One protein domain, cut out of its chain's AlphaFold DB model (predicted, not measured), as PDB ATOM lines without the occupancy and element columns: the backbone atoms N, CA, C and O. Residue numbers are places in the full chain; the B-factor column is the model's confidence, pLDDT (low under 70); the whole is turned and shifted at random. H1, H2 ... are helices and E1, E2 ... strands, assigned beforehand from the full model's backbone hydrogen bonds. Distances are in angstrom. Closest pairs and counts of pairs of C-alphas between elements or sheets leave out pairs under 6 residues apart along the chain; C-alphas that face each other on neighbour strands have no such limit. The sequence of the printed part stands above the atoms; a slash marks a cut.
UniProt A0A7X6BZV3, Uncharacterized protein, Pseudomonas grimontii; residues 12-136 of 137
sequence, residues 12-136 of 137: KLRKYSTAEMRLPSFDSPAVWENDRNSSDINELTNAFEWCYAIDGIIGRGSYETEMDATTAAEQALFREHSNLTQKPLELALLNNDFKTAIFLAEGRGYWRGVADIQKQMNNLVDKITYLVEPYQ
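AT A GLANCE: This is residues 12 to 136 of the 137 residues of an uncharacterized protein of Pseudomonas grimontii (UniProt A0A7X6BZV3). A small three-stranded sheet has helix H1 over one face, and past H1 a helical hairpin of H2 and the long H3 sets off, H3 crossing the last part of H1. Residues 116 to 136, of which 116 to 135 belong to H3, stick out as an arm, and a wide loop, residues 18 to 47, joins E1 to E2. The printed part has 125 residues, with E1 E2 E3 H1 H2 H3 along the chain; the antiparallel sheet runs E1 E2 E3, and the class is mostly helix. It is loose, with a radius of gyration of the C-alphas of 19.9 A, and flat, spanning 56 by 51 by 25 A.

HOW THE PARTS SIT: E1, residues 12 to 17, and E2, residues 48 to 54, form a hairpin, with N 14 and O 51 2.9 A apart, within hydrogen-bond range. E2 and E3, residues 61 to 63, form another, with N 50 and O 63 at 2.8 A; the three strands are a meander, each the antiparallel neighbour of the one before. H1, residues 66 to 80, is on the sheet at a height of 7.8 A, making two layers, a helix layer and a sheet; the C-alphas of Trp 50 and Glu 66 are the closest of E2 and H1, 5.6 A apart. H2, residues 82 to 94, and H3, residues 98 to 135, touch, closest at C-alphas 89 and 101, 5.2 A, with a shallow tilt of 27 degrees, opposite ways. Residues 107 to 115 of H3 touch H1, about perpendicular at 86 degrees, closest at C-alphas 78 and 108, 5.2 A. Every O i to N i+4 pair is within range in H1, 6 of 9 in H2 and 32 of 34 in H3.

IN THESE COORDINATES: E1 begins at C-alpha 12 (153.113, 168.329, 150.658). E2 and H1 are each 20.0 A long, and H3, 56.0 A, ends at C-alpha 135 (187.144, 151.849, 184.235).

THE WHOLE: The C-alphas of Asn 95 and Gln 136 are farthest apart, 61.7 A. The printed part has no cut; the link E1 to E2 is long. Residues 17 to 48, 56, 58 to 60 and 133 to 136 have pLDDT under 70.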
ATOM      1  N   LYS A  12     154.117 169.211 151.249       79.31
ATOM      2  CA  LYS A  12     153.113 168.329 150.658       79.31
ATOM      3  C   LYS A  12     153.250 166.948 151.281       79.31
ATOM      4  O   LYS A  12     154.276 166.305 151.089       79.31
ATOM      5  N   LEU A  13     152.222 166.492 151.994       79.94
ATOM      6  CA  LEU A  13     152.129 165.139 152.554       79.94
ATOM      7  C   LEU A  13     151.214 164.273 151.689       79.94
ATOM      8  O   LEU A  13     150.123 164.702 151.309       79.94
ATOM      9  N   ARG A  14     151.636 163.045 151.381       77.56
ATOM     10  CA  ARG A  14     150.809 162.093 150.631       77.56
ATOM     11  C   ARG A  14     151.128 160.653 151.000       77.56
ATOM     12  O   ARG A  14     152.290 160.280 151.123       77.56
ATOM     13  N   LYS A  15     150.081 159.839 151.115       78.50
ATOM     14  CA  LYS A  15     150.175 158.386 151.247       78.50
ATOM     15  C   LYS A  15     150.258 157.760 149.856       78.50
ATOM     16  O   LYS A  15     149.399 158.041 149.021       78.50
ATOM     17  N   TYR A  16     151.265 156.928 149.624       70.69
ATOM     18  CA  TYR A  16     151.435 156.153 148.396       70.69
ATOM     19  C   TYR A  16     151.395 154.666 148.707       70.69
ATOM     20  O   TYR A  16     151.813 154.241 149.784       70.69
ATOM     21  N   SER A  17     150.927 153.870 147.752       64.69
ATOM     22  CA  SER A  17     151.258 152.445 147.743       64.69
ATOM     23  C   SER A  17     152.678 152.249 147.197       64.69
ATOM     24  O   SER A  17     153.104 152.965 146.286       64.69
ATOM     25  N   THR A  18     153.425 151.267 147.705       58.69
ATOM     26  CA  THR A  18     154.782 150.946 147.213       58.69
ATOM     27  C   THR A  18     154.809 150.643 145.703       58.69
ATOM     28  O   THR A  18     155.820 150.861 145.035       58.69
ATOM     29  N   ALA A  19     153.677 150.226 145.122       52.69
ATOM     30  CA  ALA A  19     153.508 150.042 143.680       52.69
ATOM     31  C   ALA A  19     153.475 151.369 142.885       52.69
ATOM     32  O   ALA A  19     153.999 151.431 141.774       52.69
ATOM     33  N   GLU A  20     152.920 152.443 143.454       51.50
ATOM     34  CA  GLU A  20     152.842 153.774 142.826       51.50
ATOM     35  C   GLU A  20     154.158 154.557 142.916       51.50
ATOM     36  O   GLU A  20     154.389 155.459 142.110       51.50
ATOM     37  N   MET A  21     155.063 154.201 143.838       51.22
ATOM     38  CA  MET A  21     156.384 154.838 143.948       51.22
ATOM     39  C   MET A  21     157.245 154.702 142.684       51.22
ATOM     40  O   MET A  21     158.147 155.523 142.501       51.22
ATOM     41  N   ARG A  22     156.963 153.704 141.827       47.78
ATOM     42  CA  ARG A  22     157.632 153.477 140.532       47.78
ATOM     43  C   ARG A  22     157.194 154.445 139.431       47.78
ATOM     44  O   ARG A  22     157.841 154.485 138.387       47.78
ATOM     45  N   LEU A  23     156.116 155.203 139.624       41.28
ATOM     46  CA  LEU A  23     155.652 156.151 138.618       41.28
ATOM     47  C   LEU A  23     156.323 157.517 138.822       41.28
ATOM     48  O   LEU A  23     156.310 158.057 139.935       41.28
ATOM     49  N   PRO A  24     156.901 158.113 137.763       43.84
ATOM     50  CA  PRO A  24     157.421 159.459 137.849       43.84
ATOM     51  C   PRO A  24     156.249 160.432 138.008       43.84
ATOM     52  O   PRO A  24     155.532 160.736 137.057       43.84
ATOM     53  N   SER A  25     156.139 160.998 139.210       49.19
ATOM     54  CA  SER A  25     156.346 162.437 139.448       49.19
ATOM     55  C   SER A  25     155.254 163.176 140.219       49.19
ATOM     56  O   SER A  25     154.114 162.734 140.329       49.19
ATOM     57  N   PHE A  26     155.643 164.352 140.715       48.38
ATOM     58  CA  PHE A  26     154.733 165.447 141.039       48.38
ATOM     59  C   PHE A  26     154.828 166.600 140.007       48.38
ATOM     60  O   PHE A  26     154.298 167.648 140.326       48.38
ATOM     61  N   ASP A  27     155.525 166.400 138.858       49.66
ATOM     62  CA  ASP A  27     155.569 167.214 137.597       49.66
ATOM     63  C   ASP A  27     156.885 166.997 136.767       49.66
ATOM     64  O   ASP A  27     157.518 167.937 136.305       49.66
ATOM     65  N   SER A  28     157.376 165.759 136.602       43.69
ATOM     66  CA  SER A  28     158.786 165.405 136.260       43.69
ATOM     67  C   SER A  28     159.459 166.181 135.107       43.69
ATOM     68  O   SER A  28     158.860 166.368 134.049       43.69
ATOM     69  N   PRO A  29     160.788 166.397 135.205       35.53
ATOM     70  CA  PRO A  29     161.673 165.504 134.451       35.53
ATOM     71  C   PRO A  29     162.894 165.023 135.257       35.53
ATOM     72  O   PRO A  29     163.708 165.805 135.729       35.53
ATOM     73  N   ALA A  30     162.970 163.697 135.383       39.81
ATOM     74  CA  ALA A  30     164.147 162.837 135.523       39.81
ATOM     75  C   ALA A  30     165.481 163.459 135.986       39.81
ATOM     76  O   ALA A  30     166.130 164.139 135.206       39.81
ATOM     77  N   VAL A  31     165.965 163.027 137.158       38.22
ATOM     78  CA  VAL A  31     167.155 162.155 137.264       38.22
ATOM     79  C   VAL A  31     166.957 161.260 138.493       38.22
ATOM     80  O   VAL A  31     166.884 161.743 139.620       38.22
ATOM     81  N   TRP A  32     166.808 159.960 138.252       50.00
ATOM     82  CA  TRP A  32     166.734 158.908 139.263       50.00
ATOM     83  C   TRP A  32     167.915 157.969 139.009       50.00
ATOM     84  O   TRP A  32     167.820 157.067 138.188       50.00
ATOM     85  N   GLU A  33     169.032 158.217 139.678       34.66
ATOM     86  CA  GLU A  33     170.201 157.336 139.762       34.66
ATOM     87  C   GLU A  33     170.761 157.538 141.174       34.66
ATOM     88  O   GLU A  33     170.780 158.667 141.653       34.66
ATOM     89  N   ASN A  34     171.244 156.568 141.936       42.25
ATOM     90  CA  ASN A  34     171.228 155.108 141.959       42.25
ATOM     91  C   ASN A  34     171.611 154.750 143.420       42.25
ATOM     92  O   ASN A  34     172.025 155.630 144.169       42.25
ATOM     93  N   ASP A  35     171.479 153.479 143.801       35.50
ATOM     94  CA  ASP A  35     171.948 152.859 145.062       35.50
ATOM     95  C   ASP A  35     170.872 152.518 146.100       35.50
ATOM     96  O   ASP A  35     170.938 152.863 147.280       35.50
ATOM     97  N   ARG A  36     169.931 151.662 145.695       41.44
ATOM     98  CA  ARG A  36     169.590 150.525 146.557       41.44
ATOM     99  C   ARG A  36     169.807 149.249 145.762       41.44
ATOM    100  O   ARG A  36     169.029 148.934 144.866       41.44
ATOM    101  N   ASN A  37     170.914 148.573 146.076       35.91
ATOM    102  CA  ASN A  37     171.245 147.240 145.592       35.91
ATOM    103  C   ASN A  37     170.002 146.347 145.618       35.91
ATOM    104  O   ASN A  37     169.389 146.113 146.657       35.91
ATOM    105  N   SER A  38     169.641 145.885 144.431       44.56
ATOM    106  CA  SER A  38     168.576 144.938 144.169       44.56
ATOM    107  C   SER A  38     168.987 143.544 144.642       44.56
ATOM    108  O   SER A  38     169.740 142.857 143.952       44.56
ATOM    109  N   SER A  39     168.464 143.102 145.781       35.41
ATOM    110  CA  SER A  39     168.435 141.669 146.108       35.41
ATOM    111  C   SER A  39     167.183 141.185 146.842       35.41
ATOM    112  O   SER A  39     167.022 139.978 146.950       35.41
ATOM    113  N   ASP A  40     166.231 142.053 147.204       39.06
ATOM    114  CA  ASP A  40     164.960 141.634 147.818       39.06
ATOM    115  C   ASP A  40     163.759 142.076 146.968       39.06
ATOM    116  O   ASP A  40     163.054 143.035 147.270       39.06
ATOM    117  N   ILE A  41     163.529 141.387 145.845       41.91
ATOM    118  CA  ILE A  41     162.374 141.630 144.953       41.91
ATOM    119  C   ILE A  41     161.130 140.817 145.391       41.91
ATOM    120  O   ILE A  41     160.102 140.851 144.724       41.91
ATOM    121  N   ASN A  42     161.155 140.130 146.539       35.38
ATOM    122  CA  ASN A  42     160.146 139.109 146.859       35.38
ATOM    123  C   ASN A  42     159.205 139.369 148.043       35.38
ATOM    124  O   ASN A  42     158.535 138.435 148.465       35.38
ATOM    125  N   GLU A  43     159.023 140.610 148.497       36.16
ATOM    126  CA  GLU A  43     157.859 140.970 149.324       36.16
ATOM    127  C   GLU A  43     157.310 142.346 148.925       36.16
ATOM    128  O   GLU A  43     157.430 143.335 149.639       36.16
ATOM    129  N   LEU A  44     156.632 142.410 147.773       43.12
ATOM    130  CA  LEU A  44     155.614 143.440 147.524       43.12
ATOM    131  C   LEU A  44     154.389 143.130 148.402       43.12
ATOM    132  O   LEU A  44     153.303 142.808 147.923       43.12
ATOM    133  N   THR A  45     154.573 143.194 149.720       39.53
ATOM    134  CA  THR A  45     153.459 143.473 150.617       39.53
ATOM    135  C   THR A  45     152.907 144.841 150.218       39.53
ATOM    136  O   THR A  45     153.654 145.727 149.803       39.53
ATOM    137  N   ASN A  46     151.585 145.013 150.269       48.97
ATOM    138  CA  ASN A  46     150.917 146.298 150.052       48.97
ATOM    139  C   ASN A  46     151.265 147.272 151.195       48.97
ATOM    140  O   ASN A  46     150.396 147.674 151.970       48.97
ATOM    141  N   ALA A  47     152.544 147.599 151.348       59.09
ATOM    142  CA  ALA A  47     152.999 148.623 152.248       59.09
ATOM    143  C   ALA A  47     152.515 149.961 151.682       59.09
ATOM    144  O   ALA A  47     152.587 150.252 150.483       59.09
ATOM    145  N   PHE A  48     151.907 150.745 152.556       65.69
ATOM    146  CA  PHE A  48     151.621 152.128 152.254       65.69
ATOM    147  C   PHE A  48     152.656 152.958 152.982       65.69
ATOM    148  O   PHE A  48     152.800 152.816 154.194       65.69
ATOM    149  N   GLU A  49     153.317 153.847 152.259       78.19
ATOM    150  CA  GLU A  49     154.287 154.765 152.834       78.19
ATOM    151  C   GLU A  49     153.749 156.188 152.744       78.19
ATOM    152  O   GLU A  49     153.180 156.623 151.735       78.19
ATOM    153  N   TRP A  50     153.927 156.930 153.825       81.25
ATOM    154  CA  TRP A  50     153.717 158.362 153.859       81.25
ATOM    155  C   TRP A  50     154.966 159.063 153.366       81.25
ATOM    156  O   TRP A  50     156.062 158.852 153.873       81.25
ATOM    157  N   CYS A  51     154.789 159.914 152.368       79.38
ATOM    158  CA  CYS A  51     155.850 160.737 151.829       79.38
ATOM    159  C   CYS A  51     155.583 162.203 152.136       79.38
ATOM    160  O   CYS A  51     154.432 162.648 152.076       79.38
ATOM    161  N   TYR A  52     156.653 162.960 152.368       81.31
ATOM    162  CA  TYR A  52     156.600 164.415 152.312       81.31
ATOM    163  C   TYR A  52     157.531 164.957 151.227       81.31
ATOM    164  O   TYR A  52     158.570 164.364 150.939       81.31
ATOM    165  N   ALA A  53     157.161 166.092 150.645       81.81
ATOM    166  CA  ALA A  53     158.018 166.909 149.794       81.81
ATOM    167  C   ALA A  53     157.957 168.363 150.270       81.81
ATOM    168  O   ALA A  53     156.923 168.791 150.791       81.81
ATOM    169  N   ILE A  54     159.049 169.107 150.085       80.88
ATOM    170  CA  ILE A  54     159.122 170.532 150.416       80.88
ATOM    171  C   ILE A  54     159.294 171.332 149.128       80.88
ATOM    172  O   ILE A  54     160.185 171.046 148.331       80.88
ATOM    173  N   ASP A  55     158.457 172.343 148.921       75.75
ATOM    174  CA  ASP A  55     158.531 173.195 147.738       75.75
ATOM    175  C   ASP A  55     159.894 173.901 147.650       75.75
ATOM    176  O   ASP A  55     160.374 174.513 148.606       75.75
ATOM    177  N   GLY A  56     160.530 173.800 146.480       68.81
ATOM    178  CA  GLY A  56     161.878 174.323 146.240       68.81
ATOM    179  C   GLY A  56     163.017 173.407 146.703       68.81
ATOM    180  O   GLY A  56     164.178 173.765 146.511       68.81
ATOM    181  N   ILE A  57     162.714 172.231 147.265       75.44
ATOM    182  CA  ILE A  57     163.703 171.227 147.674       75.44
ATOM    183  C   ILE A  57     163.511 169.956 146.849       75.44
ATOM    184  O   ILE A  57     162.405 169.434 146.721       75.44
ATOM    185  N   ILE A  58     164.606 169.447 146.286       64.75
ATOM    186  CA  ILE A  58     164.594 168.190 145.537       64.75
ATOM    187  C   ILE A  58     164.655 167.029 146.529       64.75
ATOM    188  O   ILE A  58     165.603 166.920 147.302       64.75
ATOM    189  N   GLY A  59     163.663 166.143 146.469       60.97
ATOM    190  CA  GLY A  59     163.627 164.910 147.252       60.97
ATOM    191  C   GLY A  59     162.305 164.699 147.984       60.97
ATOM    192  O   GLY A  59     161.499 165.615 148.144       60.97
ATOM    193  N   ARG A  60     162.080 163.455 148.416       67.12
ATOM    194  CA  ARG A  60     160.976 163.072 149.300       67.12
ATOM    195  C   ARG A  60     161.488 162.110 150.362       67.12
ATOM    196  O   ARG A  60     162.213 161.176 150.024       67.12
ATOM    197  N   GLY A  61     161.111 162.323 151.616       70.00
ATOM    198  CA  GLY A  61     161.301 161.314 152.661       70.00
ATOM    199  C   GLY A  61     160.121 160.345 152.661       70.00
ATOM    200  O   GLY A  61     159.000 160.787 152.403       70.00
ATOM    201  N   SER A  62     160.356 159.057 152.928       76.00
ATOM    202  CA  SER A  62     159.298 158.053 153.095       76.00
ATOM    203  C   SER A  62     159.289 157.472 154.507       76.00
ATOM    204  O   SER A  62     160.339 157.259 155.111       76.00
ATOM    205  N   TYR A  63     158.086 157.288 155.044       82.06
ATOM    206  CA  TYR A  63     157.835 156.934 156.436       82.06
ATOM    207  C   TYR A  63     156.644 155.987 156.538       82.06
ATOM    208  O   TYR A  63     155.730 156.019 155.713       82.06
ATOM    209  N   GLU A  64     156.617 155.175 157.586       78.81
ATOM    210  CA  GLU A  64     155.527 154.224 157.822       78.81
ATOM    211  C   GLU A  64     154.223 154.931 158.221       78.81
ATOM    212  O   GLU A  64     153.130 154.517 157.823       78.81
ATOM    213  N   THR A  65     154.317 156.034 158.974       83.81
ATOM    214  CA  THR A  65     153.149 156.757 159.494       83.81
ATOM    215  C   THR A  65     153.077 158.211 159.024       83.81
ATOM    216  O   THR A  65     154.082 158.852 158.715       83.81
ATOM    217  N   GLU A  66     151.858 158.760 159.000       82.94
ATOM    218  CA  GLU A  66     151.605 160.174 158.682       82.94
ATOM    219  C   GLU A  66     152.290 161.099 159.686       82.94
ATOM    220  O   GLU A  66     152.802 162.157 159.322       82.94
ATOM    221  N   MET A  67     152.312 160.684 160.955       84.69
ATOM    222  CA  MET A  67     152.911 161.447 162.042       84.69
ATOM    223  C   MET A  67     154.424 161.555 161.866       84.69
ATOM    224  O   MET A  67     154.971 162.645 162.023       84.69
ATOM    225  N   ASP A  68     155.087 160.464 161.485       83.75
ATOM    226  CA  ASP A  68     156.534 160.455 161.255       83.75
ATOM    227  C   ASP A  68     156.894 161.299 160.034       83.75
ATOM    228  O   ASP A  68     157.800 162.127 160.103       83.75
ATOM    229  N   ALA A  69     156.124 161.175 158.947       82.56
ATOM    230  CA  ALA A  69     156.303 162.011 157.764       82.56
ATOM    231  C   ALA A  69     156.097 163.499 158.071       82.56
ATOM    232  O   ALA A  69     156.873 164.330 157.613       82.56
ATOM    233  N   THR A  70     155.080 163.839 158.868       85.69
ATOM    234  CA  THR A  70     154.809 165.223 159.288       85.69
ATOM    235  C   THR A  70     155.943 165.756 160.155       85.69
ATOM    236  O   THR A  70     156.474 166.827 159.881       85.69
ATOM    237  N   THR A  71     156.357 164.985 161.161       86.38
ATOM    238  CA  THR A  71     157.435 165.354 162.087       86.38
ATOM    239  C   THR A  71     158.744 165.573 161.336       86.38
ATOM    240  O   THR A  71     159.423 166.575 161.546       86.38
ATOM    241  N   ALA A  72     159.080 164.672 160.414       85.31
ATOM    242  CA  ALA A  72     160.279 164.794 159.602       85.31
ATOM    243  C   ALA A  72     160.211 165.977 158.628       85.31
ATOM    244  O   ALA A  72     161.207 166.676 158.450       85.31
ATOM    245  N   ALA A  73     159.042 166.246 158.040       86.44
ATOM    246  CA  ALA A  73     158.843 167.410 157.186       86.44
ATOM    247  C   ALA A  73     159.008 168.721 157.963       86.44
ATOM    248  O   ALA A  73     159.685 169.637 157.501       86.44
ATOM    249  N   GLU A  74     158.416 168.810 159.157       87.62
ATOM    250  CA  GLU A  74     158.564 169.964 160.040       87.62
ATOM    251  C   GLU A  74     160.021 170.143 160.477       87.62
ATOM    252  O   GLU A  74     160.542 171.256 160.411       87.62
ATOM    253  N   GLN A  75     160.709 169.059 160.849       87.81
ATOM    254  CA  GLN A  75     162.132 169.105 161.165       87.81
ATOM    255  C   GLN A  75     162.935 169.657 159.984       87.81
ATOM    256  O   GLN A  75     163.682 170.621 160.155       87.81
ATOM    257  N   ALA A  76     162.762 169.101 158.786       86.62
ATOM    258  CA  ALA A  76     163.468 169.561 157.596       86.62
ATOM    259  C   ALA A  76     163.164 171.042 157.300       86.62
ATOM    260  O   ALA A  76     164.079 171.843 157.108       86.62
ATOM    261  N   LEU A  77     161.897 171.459 157.353       86.81
ATOM    262  CA  LEU A  77     161.513 172.840 157.064       86.81
ATOM    263  C   LEU A  77     162.044 173.840 158.103       86.81
ATOM    264  O   LEU A  77     162.565 174.891 157.734       86.81
ATOM    265  N   PHE A  78     161.897 173.556 159.396       88.00
ATOM    266  CA  PHE A  78     162.196 174.525 160.454       88.00
ATOM    267  C   PHE A  78     163.636 174.461 160.964       88.00
ATOM    268  O   PHE A  78     164.136 175.469 161.471       88.00
ATOM    269  N   ARG A  79     164.308 173.312 160.836       83.50
ATOM    270  CA  ARG A  79     165.699 173.123 161.271       83.50
ATOM    271  C   ARG A  79     166.673 173.270 160.111       83.50
ATOM    272  O   ARG A  79     167.575 174.098 160.190       83.50
ATOM    273  N   GLU A  80     166.495 172.486 159.054       84.62
ATOM    274  CA  GLU A  80     167.466 172.383 157.953       84.62
ATOM    275  C   GLU A  80     167.284 173.521 156.943       84.62
ATOM    276  O   GLU A  80     168.254 174.146 156.518       84.62
ATOM    277  N   HIS A  81     166.032 173.876 156.652       84.75
ATOM    278  CA  HIS A  81     165.657 174.867 155.643       84.75
ATOM    279  C   HIS A  81     164.908 176.067 156.234       84.75
ATOM    280  O   HIS A  81     164.011 176.643 155.613       84.75
ATOM    281  N   SER A  82     165.298 176.479 157.446       83.19
ATOM    282  CA  SER A  82     164.606 177.522 158.221       83.19
ATOM    283  C   SER A  82     164.445 178.858 157.478       83.19
ATOM    284  O   SER A  82     163.489 179.597 157.717       83.19
ATOM    285  N   ASN A  83     165.342 179.158 156.536       85.19
ATOM    286  CA  ASN A  83     165.288 180.328 155.660       85.19
ATOM    287  C   ASN A  83     164.046 180.348 154.751       85.19
ATOM    288  O   ASN A  83     163.531 181.429 154.466       85.19
ATOM    289  N   LEU A  84     163.521 179.185 154.350       83.56
ATOM    290  CA  LEU A  84     162.326 179.083 153.506       83.56
ATOM    291  C   LEU A  84     161.051 179.563 154.211       83.56
ATOM    292  O   LEU A  84     160.072 179.889 153.546       83.56
ATOM    293  N   THR A  85     161.055 179.640 155.545       85.00
ATOM    294  CA  THR A  85     159.896 180.076 156.346       85.00
ATOM    295  C   THR A  85     159.885 181.573 156.658       85.00
ATOM    296  O   THR A  85     158.846 182.101 157.050       85.00
ATOM    297  N   GLN A  86     160.997 182.282 156.430       87.31
ATOM    298  CA  GLN A  86     161.127 183.703 156.776       87.31
ATOM    299  C   GLN A  86     160.193 184.590 155.940       87.31
ATOM    300  O   GLN A  86     159.393 185.342 156.491       87.31
ATOM    301  N   LYS A  87     160.250 184.464 154.609       86.50
ATOM    302  CA  LYS A  87     159.396 185.243 153.700       86.50
ATOM    303  C   LYS A  87     157.899 184.915 153.874       86.50
ATOM    304  O   LYS A  87     157.107 185.851 153.932       86.50
ATOM    305  N   PRO A  88     157.482 183.638 154.011       86.50
ATOM    306  CA  PRO A  88     156.105 183.300 154.374       86.50
ATOM    307  C   PRO A  88     155.635 183.914 155.697       86.50
ATOM    308  O   PRO A  88     154.504 184.385 155.767       86.50
ATOM    309  N   LEU A  89     156.488 183.957 156.726       88.62
ATOM    310  CA  LEU A  89     156.154 184.581 158.009       88.62
ATOM    311  C   LEU A  89     155.921 186.090 157.858       88.62
ATOM    312  O   LEU A  89     154.922 186.609 158.347       88.62
ATOM    313  N   GLU A  90     156.812 186.787 157.156       90.50
ATOM    314  CA  GLU A  90     156.672 188.223 156.884       90.50
ATOM    315  C   GLU A  90     155.392 188.526 156.097       90.50
ATOM    316  O   GLU A  90     154.645 189.435 156.457       90.50
ATOM    317  N   LEU A  91     155.094 187.729 155.067       89.31
ATOM    318  CA  LEU A  91     153.855 187.853 154.296       89.31
ATOM    319  C   LEU A  91     152.611 187.594 155.153       89.31
ATOM    320  O   LEU A  91     151.632 188.326 155.034       89.31
ATOM    321  N   ALA A  92     152.644 186.588 156.031       89.06
ATOM    322  CA  ALA A  92     151.541 186.305 156.945       89.06
ATOM    323  C   ALA A  92     151.292 187.481 157.905       89.06
ATOM    324  O   ALA A  92     150.147 187.887 158.089       89.06
ATOM    325  N   LEU A  93     152.354 188.087 158.447       91.75
ATOM    326  CA  LEU A  93     152.254 189.278 159.299       91.75
ATOM    327  C   LEU A  93     151.688 190.486 158.541       91.75
ATOM    328  O   LEU A  93     150.785 191.149 159.046       91.75
ATOM    329  N   LEU A  94     152.169 190.749 157.322       94.19
ATOM    330  CA  LEU A  94     151.688 191.855 156.482       94.19
ATOM    331  C   LEU A  94     150.207 191.704 156.106       94.19
ATOM    332  O   LEU A  94     149.476 192.692 156.059       94.19
ATOM    333  N   ASN A  95     149.758 190.470 155.877       92.56
ATOM    334  CA  ASN A  95     148.375 190.162 155.519       92.56
ATOM    335  C   ASN A  95     147.442 190.010 156.735       92.56
ATOM    336  O   ASN A  95     146.270 189.683 156.554       92.56
ATOM    337  N   ASN A  96     147.929 190.238 157.963       92.81
ATOM    338  CA  ASN A  96     147.206 189.965 159.214       92.81
ATOM    339  C   ASN A  96     146.735 188.500 159.357       92.81
ATOM    340  O   ASN A  96     145.788 188.209 160.090       92.81
ATOM    341  N   ASP A  97     147.409 187.556 158.695       92.25
ATOM    342  CA  ASP A  97     147.210 186.121 158.899       92.25
ATOM    343  C   ASP A  97     148.005 185.657 160.127       92.25
ATOM    344  O   ASP A  97     149.034 184.974 160.054       92.25
ATOM    345  N   PHE A  98     147.519 186.064 161.301       89.44
ATOM    346  CA  PHE A  98     148.170 185.758 162.573       89.44
ATOM    347  C   PHE A  98     148.219 184.261 162.867       89.44
ATOM    348  O   PHE A  98     149.130 183.809 163.553       89.44
ATOM    349  N   LYS A  99     147.279 183.473 162.333       89.12
ATOM    350  CA  LYS A  99     147.264 182.024 162.540       89.12
ATOM    351  C   LYS A  99     148.484 181.376 161.889       89.12
ATOM    352  O   LYS A  99     149.186 180.609 162.545       89.12
ATOM    353  N   THR A 100     148.756 181.713 160.629       86.69
ATOM    354  CA  THR A 100     149.947 181.225 159.922       86.69
ATOM    355  C   THR A 100     151.223 181.795 160.534       86.69
ATOM    356  O   THR A 100     152.192 181.059 160.722       86.69
ATOM    357  N   ALA A 101     151.223 183.077 160.915       88.25
ATOM    358  CA  ALA A 101     152.387 183.707 161.531       88.25
ATOM    359  C   ALA A 101     152.785 183.049 162.866       88.25
ATOM    360  O   ALA A 101     153.958 182.733 163.063       88.25
ATOM    361  N   ILE A 102     151.817 182.794 163.754       89.50
ATOM    362  CA  ILE A 102     152.050 182.110 165.035       89.50
ATOM    363  C   ILE A 102     152.588 180.706 164.783       89.50
ATOM    364  O   ILE A 102     153.622 180.348 165.331       89.50
ATOM    365  N   PHE A 103     151.945 179.945 163.901       87.00
ATOM    366  CA  PHE A 103     152.366 178.581 163.604       87.00
ATOM    367  C   PHE A 103     153.811 178.502 163.078       87.00
ATOM    368  O   PHE A 103     154.597 177.676 163.541       87.00
ATOM    369  N   LEU A 104     154.200 179.396 162.161       88.38
ATOM    370  CA  LEU A 104     155.574 179.460 161.650       88.38
ATOM    371  C   LEU A 104     156.581 179.869 162.738       88.38
ATOM    372  O   LEU A 104     157.687 179.326 162.792       88.38
ATOM    373  N   ALA A 105     156.211 180.812 163.606       89.19
ATOM    374  CA  ALA A 105     157.058 181.254 164.711       89.19
ATOM    375  C   ALA A 105     157.243 180.154 165.772       89.19
ATOM    376  O   ALA A 105     158.370 179.900 166.201       89.19
ATOM    377  N   GLU A 106     156.162 179.472 166.153       89.75
ATOM    378  CA  GLU A 106     156.167 178.360 167.107       89.75
ATOM    379  C   GLU A 106     156.972 177.174 166.580       89.75
ATOM    380  O   GLU A 106     157.855 176.689 167.284       89.75
ATOM    381  N   GLY A 107     156.742 176.757 165.329       86.88
ATOM    382  CA  GLY A 107     157.499 175.671 164.703       86.88
ATOM    383  C   GLY A 107     159.001 175.959 164.694       86.88
ATOM    384  O   GLY A 107     159.812 175.131 165.117       86.88
ATOM    385  N   ARG A 108     159.392 177.184 164.323       87.06
ATOM    386  CA  ARG A 108     160.798 177.610 164.352       87.06
ATOM    387  C   ARG A 108     161.386 177.606 165.765       87.06
ATOM    388  O   ARG A 108     162.537 177.207 165.939       87.06
ATOM    389  N   GLY A 109     160.630 178.069 166.759       87.62
ATOM    390  CA  GLY A 109     161.054 178.069 168.161       87.62
ATOM    391  C   GLY A 109     161.240 176.655 168.709       87.62
ATOM    392  O   GLY A 109     162.286 176.348 169.283       87.62
ATOM    393  N   TYR A 110     160.264 175.781 168.465       90.75
ATOM    394  CA  TYR A 110     160.275 174.389 168.902       90.75
ATOM    395  C   TYR A 110     161.496 173.632 168.365       90.75
ATOM    396  O   TYR A 110     162.288 173.099 169.143       90.75
ATOM    397  N   TRP A 111     161.706 173.643 167.046       89.62
ATOM    398  CA  TRP A 111     162.781 172.869 166.419       89.62
ATOM    399  C   TRP A 111     164.185 173.390 166.739       89.62
ATOM    400  O   TRP A 111     165.130 172.601 166.799       89.62
ATOM    401  N   ARG A 112     164.330 174.691 167.026       87.56
ATOM    402  CA  ARG A 112     165.568 175.239 167.606       87.56
ATOM    403  C   ARG A 112     165.833 174.676 169.000       87.56
ATOM    404  O   ARG A 112     166.932 174.192 169.248       87.56
ATOM    405  N   GLY A 113     164.821 174.672 169.869       87.94
ATOM    406  CA  GLY A 113     164.935 174.101 171.212       87.94
ATOM    407  C   GLY A 113     165.307 172.615 171.189       87.94
ATOM    408  O   GLY A 113     166.206 172.194 171.913       87.94
ATOM    409  N   VAL A 114     164.682 171.827 170.306       89.12
ATOM    410  CA  VAL A 114     165.017 170.403 170.119       89.12
ATOM    411  C   VAL A 114     166.477 170.220 169.695       89.12
ATOM    412  O   VAL A 114     167.176 169.369 170.250       89.12
ATOM    413  N   ALA A 115     166.961 171.022 168.742       85.12
ATOM    414  CA  ALA A 115     168.348 170.950 168.283       85.12
ATOM    415  C   ALA A 115     169.351 171.295 169.400       85.12
ATOM    416  O   ALA A 115     170.372 170.615 169.541       85.12
ATOM    417  N   ASP A 116     169.047 172.304 170.219       88.50
ATOM    418  CA  ASP A 116     169.887 172.696 171.353       88.50
ATOM    419  C   ASP A 116     169.942 171.605 172.431       88.50
ATOM    420  O   ASP A 116     171.026 171.279 172.919       88.50
ATOM    421  N   ILE A 117     168.801 170.988 172.759       89.94
ATOM    422  CA  ILE A 117     168.732 169.869 173.711       89.94
ATOM    423  C   ILE A 117     169.554 168.680 173.203       89.94
ATOM    424  O   ILE A 117     170.359 168.132 173.955       89.94
ATOM    425  N   GLN A 118     169.412 168.304 171.927       88.88
ATOM    426  CA  GLN A 118     170.195 167.216 171.330       88.88
ATOM    427  C   GLN A 118     171.701 167.486 171.410       88.88
ATOM    428  O   GLN A 118     172.470 166.601 171.773       88.88
ATOM    429  N   LYS A 119     172.132 168.723 171.139       90.62
ATOM    430  CA  LYS A 119     173.541 169.114 171.260       90.62
ATOM    431  C   LYS A 119     174.049 168.984 172.697       90.62
ATOM    432  O   LYS A 119     175.147 168.476 172.915       90.62
ATOM    433  N   GLN A 120     173.272 169.444 173.677       90.81
ATOM    434  CA  GLN A 120     173.637 169.317 175.089       90.81
ATOM    435  C   GLN A 120     173.720 167.850 175.520       90.81
ATOM    436  O   GLN A 120     174.666 167.479 176.213       90.81
ATOM    437  N   MET A 121     172.776 167.021 175.069       90.75
ATOM    438  CA  MET A 121     172.752 165.592 175.365       90.75
ATOM    439  C   MET A 121     173.960 164.869 174.767       90.75
ATOM    440  O   MET A 121     174.632 164.139 175.487       90.75
ATOM    441  N   ASN A 122     174.298 165.126 173.501       89.19
ATOM    442  CA  ASN A 122     175.474 164.530 172.859       89.19
ATOM    443  C   ASN A 122     176.759 164.891 173.613       89.19
ATOM    444  O   ASN A 122     177.527 164.010 173.977       89.19
ATOM    445  N   ASN A 123     176.932 166.166 173.976       90.62
ATOM    446  CA  ASN A 123     178.079 166.597 174.778       90.62
ATOM    447  C   ASN A 123     178.147 165.903 176.151       90.62
ATOM    448  O   ASN A 123     179.233 165.713 176.697       90.62
ATOM    449  N   LEU A 124     176.997 165.597 176.756       90.88
ATOM    450  CA  LEU A 124     176.929 164.897 178.035       90.88
ATOM    451  C   LEU A 124     177.275 163.414 177.872       90.88
ATOM    452  O   LEU A 124     178.062 162.901 178.663       90.88
ATOM    453  N   VAL A 125     176.749 162.757 176.836       89.19
ATOM    454  CA  VAL A 125     177.088 161.370 176.493       89.19
ATOM    455  C   VAL A 125     178.584 161.243 176.220       89.19
ATOM    456  O   VAL A 125     179.221 160.391 176.827       89.19
ATOM    457  N   ASP A 126     179.173 162.132 175.419       86.31
ATOM    458  CA  ASP A 126     180.609 162.108 175.112       86.31
ATOM    459  C   ASP A 126     181.466 162.247 176.378       86.31
ATOM    460  O   ASP A 126     182.433 161.508 176.578       86.31
ATOM    461  N   LYS A 127     181.081 163.155 177.287       87.06
ATOM    462  CA  LYS A 127     181.753 163.319 178.585       87.06
ATOM    463  C   LYS A 127     181.647 162.072 179.456       87.06
ATOM    464  O   LYS A 127     182.624 161.715 180.107       87.06
ATOM    465  N   ILE A 128     180.480 161.429 179.499       84.38
ATOM    466  CA  ILE A 128     180.280 160.199 180.276       84.38
ATOM    467  C   ILE A 128     181.096 159.055 179.672       84.38
ATOM    468  O   ILE A 128     181.804 158.382 180.411       84.38
ATOM    469  N   THR A 129     181.059 158.866 178.353       77.56
ATOM    470  CA  THR A 129     181.833 157.827 177.656       77.56
ATOM    471  C   THR A 129     183.324 157.967 177.959       77.56
ATOM    472  O   THR A 129     183.945 157.007 178.409       77.56
ATOM    473  N   TYR A 130     183.866 159.185 177.857       74.19
ATOM    474  CA  TYR A 130     185.260 159.477 178.206       74.19
ATOM    475  C   TYR A 130     185.598 159.188 179.681       74.19
ATOM    476  O   TYR A 130     186.717 158.794 180.004       74.19
ATOM    477  N   LEU A 131     184.645 159.380 180.599       72.25
ATOM    478  CA  LEU A 131     184.832 159.097 182.026       72.25
ATOM    479  C   LEU A 131     184.733 157.605 182.366       72.25
ATOM    480  O   LEU A 131     185.335 157.185 183.349       72.25
ATOM    481  N   VAL A 132     183.979 156.818 181.596       72.00
ATOM    482  CA  VAL A 132     183.712 155.396 181.873       72.00
ATOM    483  C   VAL A 132     184.709 154.469 181.167       72.00
ATOM    484  O   VAL A 132     185.085 153.452 181.747       72.00
ATOM    485  N   GLU A 133     185.209 154.832 179.979       60.88
ATOM    486  CA  GLU A 133     186.239 154.072 179.245       60.88
ATOM    487  C   GLU A 133     187.475 153.658 180.081       60.88
ATOM    488  O   GLU A 133     187.915 152.512 179.953       60.88
ATOM    489  N   PRO A 134     188.036 154.495 180.980       62.38
ATOM    490  CA  PRO A 134     189.177 154.091 181.801       62.38
ATOM    491  C   PRO A 134     188.857 153.031 182.871       62.38
ATOM    492  O   PRO A 134     189.788 152.425 183.400       62.38
ATOM    493  N   TYR A 135     187.582 152.793 183.194       56.66
ATOM    494  CA  TYR A 135     187.144 151.849 184.235       56.66
ATOM    495  C   TYR A 135     186.636 150.510 183.680       56.66
ATOM    496  O   TYR A 135     186.222 149.648 184.450       56.66
ATOM    497  N   GLN A 136     186.665 150.321 182.357       58.16
ATOM    498  CA  GLN A 136     186.257 149.078 181.690       58.16
ATOM    499  C   GLN A 136     187.421 148.095 181.434       58.16
ATOM    500  O   GLN A 136     187.283 147.193 180.607       58.16
TER     501      GLN A 136